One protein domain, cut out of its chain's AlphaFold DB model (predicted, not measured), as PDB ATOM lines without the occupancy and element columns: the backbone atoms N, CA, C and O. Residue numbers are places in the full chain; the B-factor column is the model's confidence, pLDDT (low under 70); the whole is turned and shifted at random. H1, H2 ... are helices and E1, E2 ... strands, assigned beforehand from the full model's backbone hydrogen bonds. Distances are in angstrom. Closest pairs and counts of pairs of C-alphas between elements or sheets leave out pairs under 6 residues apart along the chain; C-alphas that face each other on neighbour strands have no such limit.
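Overview. This is residues 34 to 153 of the 389 residues of an uncharacterized protein of Flavobacterium sp. IR1 (UniProt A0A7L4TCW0). Two small three-stranded sheets stand partly face to face as a loose sandwich, their longer strands running broadly along a rod. Beyond one end lies H1, with residues 48 to 53 sticking out; beyond the other, the link 127 to 144 makes a thin arm. The 120 printed residues hold H1, then E1 to E6, mostly strand, with 52 residues in named elements, under half. The antiparallel sheets run E1, E4, E3 and E2, E5, E6; the whole is loose, radius of gyration of the C-alphas 17.8 A, spanning 67 by 28 by 19 A.

Along the chain. Find C-alpha 41 at (12.765, 82.520, 2.993), where H1, residues 41 to 46, begins its 8.5 A. Next read E1, 58 to 65, 22.1 A; E2, 71 to 77, 16.6 A; E3, 83 to 85, 6.7 A; E4, 100 to 110, 27.5 A; and E5, 118 to 126, 25.4 A. E6, 145 to 152, runs 20.4 A to C-alpha 152 at (8.692, 95.234, -1.812).

Arrangement. In H1 every O i to N i+4 pair is within hydrogen-bond range. H1 only grazes the first sheet with residues 41 to 42. Look at E1 and E4: N 61 and O 106 are 2.9 A apart. E4 bends by 71 degrees at residue 103, and its hairpin with E3 has N 84 and O 109 at 2.9 A. In the other sheet, N 75 and O 123 of the neighbours E2 and E5 are within hydrogen-bond range at 2.9 A, and so are N 120 and O 150 of the hairpin E5 and E6, at 2.9 A. E1 and E5 are apart.

Size, cuts and confidence. The farthest C-alphas, Thr 50 and Ser 133, are 68.3 A apart. The printed part has no cut; the links H1 to E1, E3 to E4 and E5 to E6 are long. The mean pLDDT of the printed part is 94.0, and no printed residue has a pLDDT under 70.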
ATOM      1  N   PRO A  34       3.814 102.725   0.570       94.94
ATOM      2  CA  PRO A  34       4.759 102.246   1.563       94.94
ATOM      3  C   PRO A  34       5.778 101.296   0.932       94.94
ATOM      4  O   PRO A  34       5.451 100.461   0.084       94.94
ATOM      5  N   TYR A  35       7.012 101.409   1.410       96.00
ATOM      6  CA  TYR A  35       8.134 100.562   1.029       96.00
ATOM      7  C   TYR A  35       8.401  99.553   2.136       96.00
ATOM      8  O   TYR A  35       8.336  99.893   3.319       96.00
ATOM      9  N   LEU A  36       8.734  98.328   1.749       95.44
ATOM     10  CA  LEU A  36       9.083  97.265   2.676       95.44
ATOM     11  C   LEU A  36      10.311  96.510   2.165       95.44
ATOM     12  O   LEU A  36      10.377  96.109   1.002       95.44
ATOM     13  N   THR A  37      11.272  96.287   3.053       96.31
ATOM     14  CA  THR A  37      12.349  95.318   2.862       96.31
ATOM     15  C   THR A  37      11.965  94.017   3.556       96.31
ATOM     16  O   THR A  37      11.521  94.004   4.701       96.31
ATOM     17  N   LEU A  38      12.118  92.909   2.843       97.25
ATOM     18  CA  LEU A  38      12.043  91.559   3.391       97.25
ATOM     19  C   LEU A  38      13.245  90.804   2.855       97.25
ATOM     20  O   LEU A  38      13.621  91.016   1.706       97.25
ATOM     21  N   PHE A  39      13.824  89.911   3.644       98.31
ATOM     22  CA  PHE A  39      14.705  88.885   3.092       98.31
ATOM     23  C   PHE A  39      13.850  87.766   2.494       98.31
ATOM     24  O   PHE A  39      12.657  87.678   2.781       98.31
ATOM     25  N   SER A  40      14.426  86.907   1.661       98.38
ATOM     26  CA  SER A  40      13.710  85.732   1.171       98.38
ATOM     27  C   SER A  40      13.796  84.581   2.166       98.38
ATOM     28  O   SER A  40      14.790  84.415   2.881       98.38
ATOM     29  N   LYS A  41      12.758  83.744   2.196       98.50
ATOM     30  CA  LYS A  41      12.765  82.520   2.993       98.50
ATOM     31  C   LYS A  41      13.913  81.600   2.578       98.50
ATOM     32  O   LYS A  41      14.588  81.068   3.451       98.50
ATOM     33  N   GLU A  42      14.161  81.442   1.277       97.50
ATOM     34  CA  GLU A  42      15.246  80.586   0.781       97.50
ATOM     35  C   GLU A  42      16.630  81.037   1.267       97.50
ATOM     36  O   GLU A  42      17.420  80.203   1.709       97.50
ATOM     37  N   PHE A  43      16.903  82.347   1.279       97.81
ATOM     38  CA  PHE A  43      18.150  82.880   1.814       97.81
ATOM     39  C   PHE A  43      18.264  82.590   3.313       97.81
ATOM     40  O   PHE A  43      19.282  82.076   3.772       97.81
ATOM     41  N   VAL A  44      17.208  82.881   4.080       97.62
ATOM     42  CA  VAL A  44      17.203  82.729   5.544       97.62
ATOM     43  C   VAL A  44      17.301  81.263   5.983       97.62
ATOM     44  O   VAL A  44      17.978  80.950   6.972       97.62
ATOM     45  N   ASP A  45      16.659  80.356   5.249       96.94
ATOM     46  CA  ASP A  45      16.760  78.911   5.457       96.94
ATOM     47  C   ASP A  45      18.179  78.400   5.161       96.94
ATOM     48  O   ASP A  45      18.670  77.532   5.883       96.94
ATOM     49  N   ALA A  46      18.850  78.956   4.145       96.62
ATOM     50  CA  ALA A  46      20.218  78.593   3.770       96.62
ATOM     51  C   ALA A  46      21.293  79.147   4.724       96.62
ATOM     52  O   ALA A  46      22.429  78.669   4.711       96.62
ATOM     53  N   MET A  47      20.965  80.141   5.560       95.50
ATOM     54  CA  MET A  47      21.910  80.672   6.546       95.50
ATOM     55  C   MET A  47      22.297  79.609   7.588       95.50
ATOM     56  O   MET A  47      21.419  78.864   8.050       95.50
ATOM     57  N   PRO A  48      23.569  79.590   8.042       93.56
ATOM     58  CA  PRO A  48      24.032  78.677   9.080       93.56
ATOM     59  C   PRO A  48      23.111  78.650  10.302       93.56
ATOM     60  O   PRO A  48      22.608  79.680  10.754       93.56
ATOM     61  N   ALA A  49      22.929  77.470  10.897       89.38
ATOM     62  CA  ALA A  49      22.180  77.338  12.151       89.38
ATOM     63  C   ALA A  49      22.816  78.139  13.306       89.38
ATOM     64  O   ALA A  49      22.137  78.467  14.271       89.38
ATOM     65  N   THR A  50      24.105  78.470  13.187       87.12
ATOM     66  CA  THR A  50      24.877  79.281  14.136       87.12
ATOM     67  C   THR A  50      24.706  80.791  13.951       87.12
ATOM     68  O   THR A  50      25.263  81.557  14.734       87.12
ATOM     69  N   THR A  51      23.972  81.254  12.932       86.56
ATOM     70  CA  THR A  51      23.665  82.682  12.769       86.56
ATOM     71  C   THR A  51      22.843  83.166  13.963       86.56
ATOM     72  O   THR A  51      21.707  82.735  14.137       86.56
ATOM     73  N   ALA A  52      23.416  84.082  14.752       84.19
ATOM     74  CA  ALA A  52      22.852  84.537  16.023       84.19
ATOM     75  C   ALA A  52      21.417  85.067  15.894       84.19
ATOM     76  O   ALA A  52      20.519  84.597  16.585       84.19
ATOM     77  N   ILE A  53      21.192  86.018  14.981       94.50
ATOM     78  CA  ILE A  53      19.876  86.606  14.721       94.50
ATOM     79  C   ILE A  53      19.625  86.566  13.218       94.50
ATOM     80  O   ILE A  53      20.293  87.249  12.441       94.50
ATOM     81  N   LYS A  54      18.657  85.752  12.796       94.88
ATOM     82  CA  LYS A  54      18.266  85.657  11.388       94.88
ATOM     83  C   LYS A  54      17.405  86.860  10.981       94.88
ATOM     84  O   LYS A  54      16.554  87.293  11.769       94.88
ATOM     85  N   PRO A  55      17.584  87.404   9.766       96.12
ATOM     86  CA  PRO A  55      16.705  88.445   9.268       96.12
ATOM     87  C   PRO A  55      15.293  87.913   9.012       96.12
ATOM     88  O   PRO A  55      15.069  86.714   8.841       96.12
ATOM     89  N   GLN A  56      14.328  88.829   8.984       94.69
ATOM     90  CA  GLN A  56      12.926  88.491   8.770       94.69
ATOM     91  C   GLN A  56      12.614  88.406   7.272       94.69
ATOM     92  O   GLN A  56      12.958  89.296   6.492       94.69
ATOM     93  N   TYR A  57      11.918  87.338   6.889       97.69
ATOM     94  CA  TYR A  57      11.323  87.168   5.559       97.69
ATOM     95  C   TYR A  57       9.797  87.332   5.582       97.69
ATOM     96  O   TYR A  57       9.110  87.087   4.587       97.69
ATOM     97  N   GLU A  58       9.256  87.752   6.727       97.38
ATOM     98  CA  GLU A  58       7.834  87.959   6.962       97.38
ATOM     99  C   GLU A  58       7.584  89.322   7.602       97.38
ATOM    100  O   GLU A  58       8.359  89.775   8.441       97.38
ATOM    101  N   ALA A  59       6.465  89.948   7.252       95.94
ATOM    102  CA  ALA A  59       5.976  91.150   7.914       95.94
ATOM    103  C   ALA A  59       4.480  91.042   8.183       95.94
ATOM    104  O   ALA A  59       3.722  90.513   7.370       95.94
ATOM    105  N   GLN A  60       4.050  91.578   9.321       95.50
ATOM    106  CA  GLN A  60       2.642  91.736   9.659       95.50
ATOM    107  C   GLN A  60       2.279  93.210   9.569       95.50
ATOM    108  O   GLN A  60       2.834  94.036  10.289       95.50
ATOM    109  N   LEU A  61       1.341  93.534   8.684       92.75
ATOM    110  CA  LEU A  61       0.903  94.901   8.460       92.75
ATOM    111  C   LEU A  61      -0.544  95.057   8.902       92.75
ATOM    112  O   LEU A  61      -1.416  94.260   8.543       92.75
ATOM    113  N   LYS A  62      -0.797  96.115   9.669       92.50
ATOM    114  CA  LYS A  62      -2.146  96.562   9.998       92.50
ATOM    115  C   LYS A  62      -2.606  97.556   8.941       92.50
ATOM    116  O   LYS A  62      -1.893  98.509   8.640       92.50
ATOM    117  N   LEU A  63      -3.792  97.328   8.389       91.12
ATOM    118  CA  LEU A  63      -4.321  98.129   7.287       91.12
ATOM    119  C   LEU A  63      -5.296  99.202   7.792       91.12
ATOM    120  O   LEU A  63      -6.095  98.956   8.699       91.12
ATOM    121  N   LEU A  64      -5.231 100.378   7.170       92.06
ATOM    122  CA  LEU A  64      -6.214 101.454   7.307       92.06
ATOM    123  C   LEU A  64      -7.071 101.491   6.042       92.06
ATOM    124  O   LEU A  64      -6.547 101.295   4.946       92.06
ATOM    125  N   PHE A  65      -8.371 101.733   6.192       91.75
ATOM    126  CA  PHE A  65      -9.328 101.683   5.089       91.75
ATOM    127  C   PHE A  65     -10.118 102.976   5.003       91.75
ATOM    128  O   PHE A  65     -10.622 103.455   6.010       91.75
ATOM    129  N   ASP A  66     -10.259 103.489   3.788       92.31
ATOM    130  CA  ASP A  66     -11.154 104.588   3.450       92.31
ATOM    131  C   ASP A  66     -11.913 104.182   2.180       92.31
ATOM    132  O   ASP A  66     -11.345 104.136   1.088       92.31
ATOM    133  N   ILE A  67     -13.158 103.738   2.352       91.69
ATOM    134  CA  ILE A  67     -13.980 103.097   1.326       91.69
ATOM    135  C   ILE A  67     -15.242 103.937   1.131       91.69
ATOM    136  O   ILE A  67     -16.101 103.978   2.005       91.69
ATOM    137  N   GLU A  68     -15.395 104.564  -0.038       90.94
ATOM    138  CA  GLU A  68     -16.516 105.479  -0.316       90.94
ATOM    139  C   GLU A  68     -17.827 104.772  -0.707       90.94
ATOM    140  O   GLU A  68     -18.910 105.364  -0.631       90.94
ATOM    141  N   GLU A  69     -17.744 103.512  -1.135       91.00
ATOM    142  CA  GLU A  69     -18.871 102.696  -1.590       91.00
ATOM    143  C   GLU A  69     -18.703 101.245  -1.164       91.00
ATOM    144  O   GLU A  69     -17.593 100.720  -1.170       91.00
ATOM    145  N   ASP A  70     -19.811 100.561  -0.886       93.75
ATOM    146  CA  ASP A  70     -19.757  99.121  -0.678       93.75
ATOM    147  C   ASP A  70     -19.199  98.386  -1.910       93.75
ATOM    148  O   ASP A  70     -19.535  98.681  -3.061       93.75
ATOM    149  N   LEU A  71     -18.411  97.353  -1.644       95.12
ATOM    150  CA  LEU A  71     -17.648  96.574  -2.607       95.12
ATOM    151  C   LEU A  71     -18.153  95.130  -2.672       95.12
ATOM    152  O   LEU A  71     -18.743  94.605  -1.726       95.12
ATOM    153  N   GLU A  72     -17.876  94.457  -3.785       94.88
ATOM    154  CA  GLU A  72     -18.063  93.007  -3.900       94.88
ATOM    155  C   GLU A  72     -16.925  92.257  -3.189       94.88
ATOM    156  O   GLU A  72     -17.151  91.298  -2.441       94.88
ATOM    157  N   LYS A  73     -15.683  92.716  -3.394       95.06
ATOM    158  CA  LYS A  73     -14.487  92.215  -2.709       95.06
ATOM    159  C   LYS A  73     -13.323  93.206  -2.778       95.06
ATOM    160  O   LYS A  73     -13.245  94.029  -3.688       95.06
ATOM    161  N   LEU A  74     -12.404  93.051  -1.831       95.69
ATOM    162  CA  LEU A  74     -11.057  93.612  -1.846       95.69
ATOM    163  C   LEU A  74     -10.072  92.451  -1.939       95.69
ATOM    164  O   LEU A  74     -10.152  91.527  -1.131       95.69
ATOM    165  N   GLU A  75      -9.184  92.461  -2.922       96.75
ATOM    166  CA  GLU A  75      -8.327  91.314  -3.224       96.75
ATOM    167  C   GLU A  75      -6.914  91.748  -3.586       96.75
ATOM    168  O   GLU A  75      -6.724  92.663  -4.386       96.75
ATOM    169  N   PHE A  76      -5.932  91.078  -2.992       97.50
ATOM    170  CA  PHE A  76      -4.531  91.250  -3.317       97.50
ATOM    171  C   PHE A  76      -4.161  90.528  -4.614       97.50
ATOM    172  O   PHE A  76      -4.528  89.372  -4.835       97.50
ATOM    173  N   GLU A  77      -3.352  91.200  -5.419       97.81
ATOM    174  CA  GLU A  77      -2.687  90.675  -6.600       97.81
ATOM    175  C   GLU A  77      -1.173  90.806  -6.434       97.81
ATOM    176  O   GLU A  77      -0.650  91.865  -6.085       97.81
ATOM    177  N   PHE A  78      -0.481  89.690  -6.633       97.69
ATOM    178  CA  PHE A  78       0.962  89.552  -6.480       97.69
ATOM    179  C   PHE A  78       1.420  88.261  -7.165       97.69
ATOM    180  O   PHE A  78       0.606  87.393  -7.491       97.69
ATOM    181  N   ASP A  79       2.729  88.120  -7.359       97.88
ATOM    182  CA  ASP A  79       3.326  86.881  -7.853       97.88
ATOM    183  C   ASP A  79       3.351  85.820  -6.739       97.88
ATOM    184  O   ASP A  79       4.151  85.895  -5.803       97.88
ATOM    185  N   GLU A  80       2.465  84.827  -6.829       97.50
ATOM    186  CA  GLU A  80       2.342  83.742  -5.843       97.50
ATOM    187  C   GLU A  80       3.556  82.798  -5.816       97.50
ATOM    188  O   GLU A  80       3.719  82.023  -4.872       97.50
ATOM    189  N   THR A  81       4.432  82.855  -6.825       97.94
ATOM    190  CA  THR A  81       5.690  82.095  -6.825       97.94
ATOM    191  C   THR A  81       6.777  82.770  -5.988       97.94
ATOM    192  O   THR A  81       7.712  82.098  -5.541       97.94
ATOM    193  N   LEU A  82       6.640  84.080  -5.751       98.31
ATOM    194  CA  LEU A  82       7.574  84.909  -4.987       98.31
ATOM    195  C   LEU A  82       7.043  85.255  -3.596       98.31
ATOM    196  O   LEU A  82       7.833  85.402  -2.663       98.31
ATOM    197  N   PHE A  83       5.724  85.370  -3.430       98.31
ATOM    198  CA  PHE A  83       5.109  85.819  -2.185       98.31
ATOM    199  C   PHE A  83       3.982  84.911  -1.711       98.31
ATOM    200  O   PHE A  83       3.257  84.298  -2.488       98.31
ATOM    201  N   LYS A  84       3.775  84.913  -0.394       98.00
ATOM    202  CA  LYS A  84       2.580  84.369   0.251       98.00
ATOM    203  C   LYS A  84       1.932  85.442   1.117       98.00
ATOM    204  O   LYS A  84       2.616  86.160   1.843       98.00
ATOM    205  N   VAL A  85       0.605  85.509   1.070       96.69
ATOM    206  CA  VAL A  85      -0.209  86.435   1.867       96.69
ATOM    207  C   VAL A  85      -1.213  85.637   2.690       96.69
ATOM    208  O   VAL A  85      -1.820  84.697   2.179       96.69
ATOM    209  N   SER A  86      -1.394  85.982   3.969       96.44
ATOM    210  CA  SER A  86      -2.278  85.226   4.876       96.44
ATOM    211  C   SER A  86      -3.747  85.228   4.462       96.44
ATOM    212  O   SER A  86      -4.463  84.283   4.778       96.44
ATOM    213  N   SER A  87      -4.199  86.274   3.768       94.81
ATOM    214  CA  SER A  87      -5.531  86.339   3.170       94.81
ATOM    215  C   SER A  87      -5.466  87.096   1.854       94.81
ATOM    216  O   SER A  87      -5.200  88.296   1.849       94.81
ATOM    217  N   LYS A  88      -5.721  86.402   0.741       95.50
ATOM    218  CA  LYS A  88      -5.755  87.023  -0.590       95.50
ATOM    219  C   LYS A  88      -6.961  87.951  -0.748       95.50
ATOM    220  O   LYS A  88      -6.829  89.024  -1.314       95.50
ATOM    221  N   VAL A  89      -8.115  87.569  -0.201       96.00
ATOM    222  CA  VAL A  89      -9.333  88.394  -0.185       96.00
ATOM    223  C   VAL A  89      -9.549  88.939   1.222       96.00
ATOM    224  O   VAL A  89      -9.504  88.187   2.196       96.00
ATOM    225  N   LEU A  90      -9.778  90.242   1.344       94.44
ATOM    226  CA  LEU A  90     -10.057  90.880   2.624       94.44
ATOM    227  C   LEU A  90     -11.544  90.750   2.992       94.44
ATOM    228  O   LEU A  90     -12.412  90.829   2.118       94.44
ATOM    229  N   PRO A  91     -11.864  90.588   4.289       90.00
ATOM    230  CA  PRO A  91     -13.246  90.435   4.743       90.00
ATOM    231  C   PRO A  91     -14.043  91.750   4.705       90.00
ATOM    232  O   PRO A  91     -15.272  91.717   4.715       90.00
ATOM    233  N   ILE A  92     -13.369  92.903   4.664       90.19
ATOM    234  CA  ILE A  92     -14.016  94.216   4.615       90.19
ATOM    235  C   ILE A  92     -14.556  94.512   3.214       90.19
ATOM    236  O   ILE A  92     -13.859  94.358   2.215       90.19
ATOM    237  N   LYS A  93     -15.824  94.922   3.157       90.56
ATOM    238  CA  LYS A  93     -16.555  95.193   1.910       90.56
ATOM    239  C   LYS A  93     -17.519  96.370   2.013       90.56
ATOM    240  O   LYS A  93     -18.154  96.724   1.031       90.56
ATOM    241  N   THR A  94     -17.693  96.935   3.199       92.94
ATOM    242  CA  THR A  94     -18.661  98.004   3.442       92.94
ATOM    243  C   THR A  94     -17.981  99.356   3.365       92.94
ATOM    244  O   THR A  94     -16.808  99.479   3.728       92.94
ATOM    245  N   LYS A  95     -18.746 100.364   2.952       92.81
ATOM    246  CA  LYS A  95     -18.380 101.771   3.072       92.81
ATOM    247  C   LYS A  95     -17.893 102.083   4.496       92.81
ATOM    248  O   LYS A  95     -18.463 101.576   5.466       92.81
ATOM    249  N   THR A  96     -16.859 102.910   4.609       91.69
ATOM    250  CA  THR A  96     -16.366 103.464   5.879       91.69
ATOM    251  C   THR A  96     -16.757 104.936   6.013       91.69
ATOM    252  O   THR A  96     -17.124 105.590   5.033       91.69
ATOM    253  N   ASP A  97     -16.700 105.463   7.233       88.44
ATOM    254  CA  ASP A  97     -16.894 106.883   7.531       88.44
ATOM    255  C   ASP A  97     -15.534 107.599   7.569       88.44
ATOM    256  O   ASP A  97     -15.037 108.036   8.607       88.44
ATOM    257  N   GLY A  98     -14.878 107.627   6.406       87.00
ATOM    258  CA  GLY A  98     -13.507 108.109   6.243       87.00
ATOM    259  C   GLY A  98     -12.448 107.051   6.562       87.00
ATOM    260  O   GLY A  98     -12.696 105.845   6.466       87.00
ATOM    261  N   LEU A  99     -11.239 107.516   6.904       89.38
ATOM    262  CA  LEU A  99     -10.092 106.654   7.185       89.38
ATOM    263  C   LEU A  99     -10.235 105.980   8.552       89.38
ATOM    264  O   LEU A  99     -10.074 106.604   9.599       89.38
ATOM    265  N   GLU A 100     -10.459 104.674   8.532       89.69
ATOM    266  CA  GLU A 100     -10.663 103.865   9.722       89.69
ATOM    267  C   GLU A 100      -9.569 102.812   9.893       89.69
ATOM    268  O   GLU A 100      -9.181 102.092   8.966       89.69
ATOM    269  N   GLN A 101      -9.120 102.648  11.135       85.06
ATOM    270  CA  GLN A 101      -8.270 101.537  11.528       85.06
ATOM    271  C   GLN A 101      -9.133 100.326  11.877       85.06
ATOM    272  O   GLN A 101      -9.690 100.231  12.969       85.06
ATOM    273  N   LYS A 102      -9.214  99.352  10.970       80.19
ATOM    274  CA  LYS A 102      -9.802  98.049  11.300       80.19
ATOM    275  C   LYS A 102      -8.741  97.157  11.956       80.19
ATOM    276  O   LYS A 102      -7.546  97.289  11.691       80.19
ATOM    277  N   ASN A 103      -9.152  96.204  12.795       82.75
ATOM    278  CA  ASN A 103      -8.256  95.178  13.355       82.75
ATOM    279  C   ASN A 103      -7.905  94.086  12.323       82.75
ATOM    280  O   ASN A 103      -7.880  92.900  12.632       82.75
ATOM    281  N   THR A 104      -7.637  94.498  11.082       88.69
ATOM    282  CA  THR A 104      -7.226  93.627   9.984       88.69
ATOM    283  C   THR A 104      -5.705  93.616   9.926       88.69
ATOM    284  O   THR A 104      -5.089  94.626   9.577       88.69
ATOM    285  N   ILE A 105      -5.110  92.476  10.274       93.12
ATOM    286  CA  ILE A 105      -3.670  92.229  10.172       93.12
ATOM    287  C   ILE A 105      -3.446  91.252   9.023       93.12
ATOM    288  O   ILE A 105      -4.050  90.180   8.991       93.12
ATOM    289  N   ILE A 106      -2.576  91.624   8.089       94.75
ATOM    290  CA  ILE A 106      -2.182  90.777   6.966       94.75
ATOM    291  C   ILE A 106      -0.705  90.454   7.088       94.75
ATOM    292  O   ILE A 106       0.126  91.341   7.275       94.75
ATOM    293  N   LYS A 107      -0.391  89.164   6.992       97.19
ATOM    294  CA  LYS A 107       0.976  88.669   6.977       97.19
ATOM    295  C   LYS A 107       1.426  88.486   5.534       97.19
ATOM    296  O   LYS A 107       0.764  87.777   4.775       97.19
ATOM    297  N   PHE A 108       2.550  89.097   5.200       97.00
ATOM    298  CA  PHE A 108       3.269  88.935   3.945       97.00
ATOM    299  C   PHE A 108       4.523  88.108   4.200       97.00
ATOM    300  O   PHE A 108       5.190  88.301   5.214       97.00
ATOM    301  N   THR A 109       4.843  87.209   3.281       98.31
ATOM    302  CA  THR A 109       6.017  86.337   3.334       98.31
ATOM    303  C   THR A 109       6.705  86.396   1.974       98.31
ATOM    304  O   THR A 109       6.057  86.148   0.956       98.31
ATOM    305  N   CYS A 110       8.002  86.697   1.951       98.62
ATOM    306  CA  CYS A 110       8.842  86.637   0.758       98.62
ATOM    307  C   CYS A 110       9.470  85.241   0.662       98.62
ATOM    308  O   CYS A 110      10.219  84.820   1.540       98.62
ATOM    309  N   LEU A 111       9.105  84.482  -0.367       98.69
ATOM    310  CA  LEU A 111       9.508  83.086  -0.534       98.69
ATOM    311  C   LEU A 111      10.887  82.972  -1.190       98.69
ATOM    312  O   LEU A 111      11.687  82.139  -0.764       98.69
ATOM    313  N   LYS A 112      11.154  83.820  -2.188       98.44
ATOM    314  CA  LYS A 112      12.352  83.790  -3.035       98.44
ATOM    315  C   LYS A 112      13.007  85.156  -3.147       98.44
ATOM    316  O   LYS A 112      12.352  86.172  -2.917       98.44
ATOM    317  N   ASP A 113      14.287  85.160  -3.489       98.12
ATOM    318  CA  ASP A 113      15.026  86.367  -3.826       98.12
ATOM    319  C   ASP A 113      14.339  87.115  -4.970       98.12
ATOM    320  O   ASP A 113      13.836  86.536  -5.933       98.12
ATOM    321  N   LEU A 114      14.334  88.433  -4.834       98.38
ATOM    322  CA  LEU A 114      13.756  89.378  -5.766       98.38
ATOM    323  C   LEU A 114      14.908  90.058  -6.497       98.38
ATOM    324  O   LEU A 114      15.755  90.689  -5.858       98.38
ATOM    325  N   ASP A 115      14.922  89.939  -7.822       96.69
ATOM    326  CA  ASP A 115      15.912  90.537  -8.729       96.69
ATOM    327  C   ASP A 115      15.563  91.977  -9.144       96.69
ATOM    328  O   ASP A 115      16.358  92.695  -9.759       96.69
ATOM    329  N   ARG A 116      14.372  92.427  -8.754       97.38
ATOM    330  CA  ARG A 116      13.847  93.781  -8.911       97.38
ATOM    331  C   ARG A 116      12.843  94.077  -7.803       97.38
ATOM    332  O   ARG A 116      12.504  93.204  -7.010       97.38
ATOM    333  N   ASP A 117      12.348  95.304  -7.768       97.81
ATOM    334  CA  ASP A 117      11.232  95.651  -6.894       97.81
ATOM    335  C   ASP A 117       9.935  95.026  -7.412       97.81
ATOM    336  O   ASP A 117       9.679  94.998  -8.620       97.81
ATOM    337  N   HIS A 118       9.091  94.574  -6.492       98.00
ATOM    338  CA  HIS A 118       7.779  94.015  -6.795       98.00
ATOM    339  C   HIS A 118       6.686  94.770  -6.053       98.00
ATOM    340  O   HIS A 118       6.838  95.143  -4.891       98.00
ATOM    341  N   ASN A 119       5.549  94.945  -6.718       97.69
ATOM    342  CA  ASN A 119       4.359  95.500  -6.096       97.69
ATOM    343  C   ASN A 119       3.446  94.377  -5.608       97.69
ATOM    344  O   ASN A 119       3.286  93.353  -6.275       97.69
ATOM    345  N   ILE A 120       2.825  94.608  -4.457       97.62
ATOM    346  CA  ILE A 120       1.659  93.868  -3.997       97.62
ATOM    347  C   ILE A 120       0.491  94.845  -4.030       97.62
ATOM    348  O   ILE A 120       0.417  95.773  -3.219       97.62
ATOM    349  N   ASP A 121      -0.399  94.639  -4.996       97.94
ATOM    350  CA  ASP A 121      -1.504  95.544  -5.285       97.94
ATOM    351  C   ASP A 121      -2.781  95.037  -4.626       97.94
ATOM    352  O   ASP A 121      -3.075  93.847  -4.640       97.94
ATOM    353  N   LEU A 122      -3.555  95.939  -4.032       96.62
ATOM    354  CA  LEU A 122      -4.879  95.655  -3.497       96.62
ATOM    355  C   LEU A 122      -5.913  96.253  -4.443       96.62
ATOM    356  O   LEU A 122      -5.949  97.468  -4.632       96.62
ATOM    357  N   TYR A 123      -6.785  95.422  -4.999       97.31
ATOM    358  CA  TYR A 123      -7.840  95.849  -5.908       97.31
ATOM    359  C   TYR A 123      -9.216  95.808  -5.247       97.31
ATOM    360  O   TYR A 123      -9.597  94.822  -4.614       97.31
ATOM    361  N   ALA A 124      -9.984  96.879  -5.441       95.94
ATOM    362  CA  ALA A 124     -11.392  96.982  -5.087       95.94
ATOM    363  C   ALA A 124     -12.270  96.614  -6.282       95.94
ATOM    364  O   ALA A 124     -12.184  97.238  -7.340       95.94
ATOM    365  N   TYR A 125     -13.149  95.634  -6.092       96.00
ATOM    366  CA  TYR A 125     -14.152  95.247  -7.076       96.00
ATOM    367  C   TYR A 125     -15.489  95.892  -6.698       96.00
ATOM    368  O   TYR A 125     -15.976  95.657  -5.583       96.00
ATOM    369  N   PRO A 126     -16.096  96.702  -7.582       94.19
ATOM    370  CA  PRO A 126     -17.358  97.364  -7.281       94.19
ATOM    371  C   PRO A 126     -18.482  96.340  -7.115       94.19
ATOM    372  O   PRO A 126     -18.419  95.243  -7.666       94.19
ATOM    373  N   LYS A 127     -19.544  96.699  -6.384       93.56
ATOM    374  CA  LYS A 127     -20.747  95.863  -6.335       93.56
ATOM    375  C   LYS A 127     -21.306  95.614  -7.736       93.56
ATOM    376  O   LYS A 127     -21.255  96.475  -8.618       93.56
ATOM    377  N   ALA A 128     -21.897  94.436  -7.894       90.38
ATOM    378  CA  ALA A 128     -22.633  94.065  -9.089       90.38
ATOM    379  C   ALA A 128     -23.666  95.133  -9.471       90.38
ATOM    380  O   ALA A 128     -24.404  95.633  -8.617       90.38
ATOM    381  N   ARG A 129     -23.752  95.440 -10.763       88.81
ATOM    382  CA  ARG A 129     -24.703  96.417 -11.304       88.81
ATOM    383  C   ARG A 129     -25.887  95.695 -11.928       88.81
ATOM    384  O   ARG A 129     -25.754  94.564 -12.382       88.81
ATOM    385  N   THR A 130     -27.036  96.348 -11.997       90.12
ATOM    386  CA  THR A 130     -28.191  95.834 -12.740       90.12
ATOM    387  C   THR A 130     -28.316  96.620 -14.035       90.12
ATOM    388  O   THR A 130     -28.280  97.848 -14.012       90.12
ATOM    389  N   ASN A 131     -28.424  95.933 -15.171       87.31
ATOM    390  CA  ASN A 131     -28.645  96.603 -16.451       87.31
ATOM    391  C   ASN A 131     -30.123  96.996 -16.644       87.31
ATOM    392  O   ASN A 131     -30.992  96.621 -15.857       87.31
ATOM    393  N   ALA A 132     -30.420  97.704 -17.737       87.31
ATOM    394  CA  ALA A 132     -31.782  98.132 -18.072       87.31
ATOM    395  C   ALA A 132     -32.788  96.970 -18.227       87.31
ATOM    396  O   ALA A 132     -33.987  97.180 -18.086       87.31
ATOM    397  N   SER A 133     -32.317  95.742 -18.480       86.75
ATOM    398  CA  SER A 133     -33.151  94.538 -18.588       86.75
ATOM    399  C   SER A 133     -33.290  93.768 -17.266       86.75
ATOM    400  O   SER A 133     -33.699  92.610 -17.281       86.75
ATOM    401  N   GLY A 134     -32.880  94.345 -16.130       88.00
ATOM    402  CA  GLY A 134     -32.972  93.704 -14.812       88.00
ATOM    403  C   GLY A 134     -31.942  92.596 -14.550       88.00
ATOM    404  O   GLY A 134     -31.990  91.947 -13.507       88.00
ATOM    405  N   LYS A 135     -30.989  92.362 -15.462       89.12
ATOM    406  CA  LYS A 135     -29.942  91.344 -15.306       89.12
ATOM    407  C   LYS A 135     -28.806  91.892 -14.444       89.12
ATOM    408  O   LYS A 135     -28.257  92.958 -14.726       89.12
ATOM    409  N   LYS A 136     -28.417  91.120 -13.426       88.56
ATOM    410  CA  LYS A 136     -27.248  91.398 -12.587       88.56
ATOM    411  C   LYS A 136     -25.964  91.135 -13.385       88.56
ATOM    412  O   LYS A 136     -25.761  90.037 -13.902       88.56
ATOM    413  N   ILE A 137     -25.119  92.150 -13.490       89.06
ATOM    414  CA  ILE A 137     -23.798  92.133 -14.111       89.06
ATOM    415  C   ILE A 137     -22.773  92.141 -12.984       89.06
ATOM    416  O   ILE A 137     -22.719  93.086 -12.193       89.06
ATOM    417  N   GLN A 138     -21.990  91.070 -12.899       90.06
ATOM    418  CA  GLN A 138     -20.898  90.978 -11.940       90.06
ATOM    419  C   GLN A 138     -19.705  91.818 -12.410       90.06
ATOM    420  O   GLN A 138     -19.478  91.894 -13.618       90.06
ATOM    421  N   PRO A 139     -18.953  92.435 -11.482       89.50
ATOM    422  CA  PRO A 139     -17.733  93.153 -11.826       89.50
ATOM    423  C   PRO A 139     -16.712  92.205 -12.461       89.50
ATOM    424  O   PRO A 139     -16.511  91.077 -12.002       89.50
ATOM    425  N   THR A 140     -16.062  92.686 -13.508       90.50
ATOM    426  CA  THR A 140     -14.958  92.023 -14.204       90.50
ATOM    427  C   THR A 140     -13.606  92.513 -13.676       90.50
ATOM    428  O   THR A 140     -13.547  93.356 -12.775       90.50
ATOM    429  N   ILE A 141     -12.501  91.975 -14.202       91.06
ATOM    430  CA  ILE A 141     -11.153  92.456 -13.856       91.06
ATOM    431  C   ILE A 141     -10.975  93.900 -14.338       91.06
ATOM    432  O   ILE A 141     -10.320  94.690 -13.670       91.06
ATOM    433  N   GLU A 142     -11.612  94.272 -15.442       92.50
ATOM    434  CA  GLU A 142     -11.571  95.603 -16.039       92.50
ATOM    435  C   GLU A 142     -12.333  96.647 -15.205       92.50
ATOM    436  O   GLU A 142     -12.028  97.836 -15.271       92.50
ATOM    437  N   ASP A 143     -13.297  96.212 -14.385       92.69
ATOM    438  CA  ASP A 143     -14.077  97.091 -13.505       92.69
ATOM    439  C   ASP A 143     -13.363  97.429 -12.186       92.69
ATOM    440  O   ASP A 143     -13.813  98.310 -11.440       92.69
ATOM    441  N   ARG A 144     -12.291  96.701 -11.847       94.75
ATOM    442  CA  ARG A 144     -11.608  96.850 -10.559       94.75
ATOM    443  C   ARG A 144     -10.783  98.135 -10.512       94.75
ATOM    444  O   ARG A 144     -10.234  98.591 -11.511       94.75
ATOM    445  N   LYS A 145     -10.637  98.698  -9.316       93.75
ATOM    446  CA  LYS A 145      -9.821  99.895  -9.065       93.75
ATOM    447  C   LYS A 145      -8.682  99.569  -8.114       93.75
ATOM    448  O   LYS A 145      -8.879  98.807  -7.170       93.75
ATOM    449  N   LEU A 146      -7.503 100.145  -8.344       95.56
ATOM    450  CA  LEU A 146      -6.390 100.038  -7.399       95.56
ATOM    451  C   LEU A 146      -6.767 100.782  -6.109       95.56
ATOM    452  O   LEU A 146      -7.030 101.980  -6.138       95.56
ATOM    453  N   ALA A 147      -6.831 100.053  -5.000       94.00
ATOM    454  CA  ALA A 147      -7.212 100.554  -3.681       94.00
ATOM    455  C   ALA A 147      -6.005 100.757  -2.752       94.00
ATOM    456  O   ALA A 147      -6.094 101.480  -1.767       94.00
ATOM    457  N   GLY A 148      -4.876 100.123  -3.059       95.00
ATOM    458  CA  GLY A 148      -3.623 100.289  -2.334       95.00
ATOM    459  C   GLY A 148      -2.497  99.522  -3.013       95.00
ATOM    460  O   GLY A 148      -2.751  98.641  -3.832       95.00
ATOM    461  N   ARG A 149      -1.258  99.860  -2.671       97.31
ATOM    462  CA  ARG A 149      -0.055  99.220  -3.208       97.31
ATOM    463  C   ARG A 149       1.020  99.208  -2.142       97.31
ATOM    464  O   ARG A 149       1.261 100.235  -1.528       97.31
ATOM    465  N   ILE A 150       1.709  98.090  -1.973       97.00
ATOM    466  CA  ILE A 150       2.953  98.031  -1.202       97.00
ATOM    467  C   ILE A 150       4.077  97.706  -2.175       97.00
ATOM    468  O   ILE A 150       3.927  96.803  -2.998       97.00
ATOM    469  N   ARG A 151       5.204  98.410  -2.065       97.44
ATOM    470  CA  ARG A 151       6.406  98.111  -2.843       97.44
ATOM    471  C   ARG A 151       7.396  97.323  -1.995       97.44
ATOM    472  O   ARG A 151       7.906  97.828  -0.996       97.44
ATOM    473  N   ILE A 152       7.656  96.083  -2.395       97.44
ATOM    474  CA  ILE A 152       8.692  95.234  -1.812       97.44
ATOM    475  C   ILE A 152       9.972  95.436  -2.611       97.44
ATOM    476  O   ILE A 152       9.982  95.240  -3.827       97.44
ATOM    477  N   LEU A 153      11.038  95.854  -1.937       97.50
ATOM    478  CA  LEU A 153      12.307  96.136  -2.598       97.50
ATOM    479  C   LEU A 153      13.017  94.861  -3.056       97.50
ATOM    480  O   LEU A 153      12.924  93.820  -2.402       97.50
TER     481      LEU A 153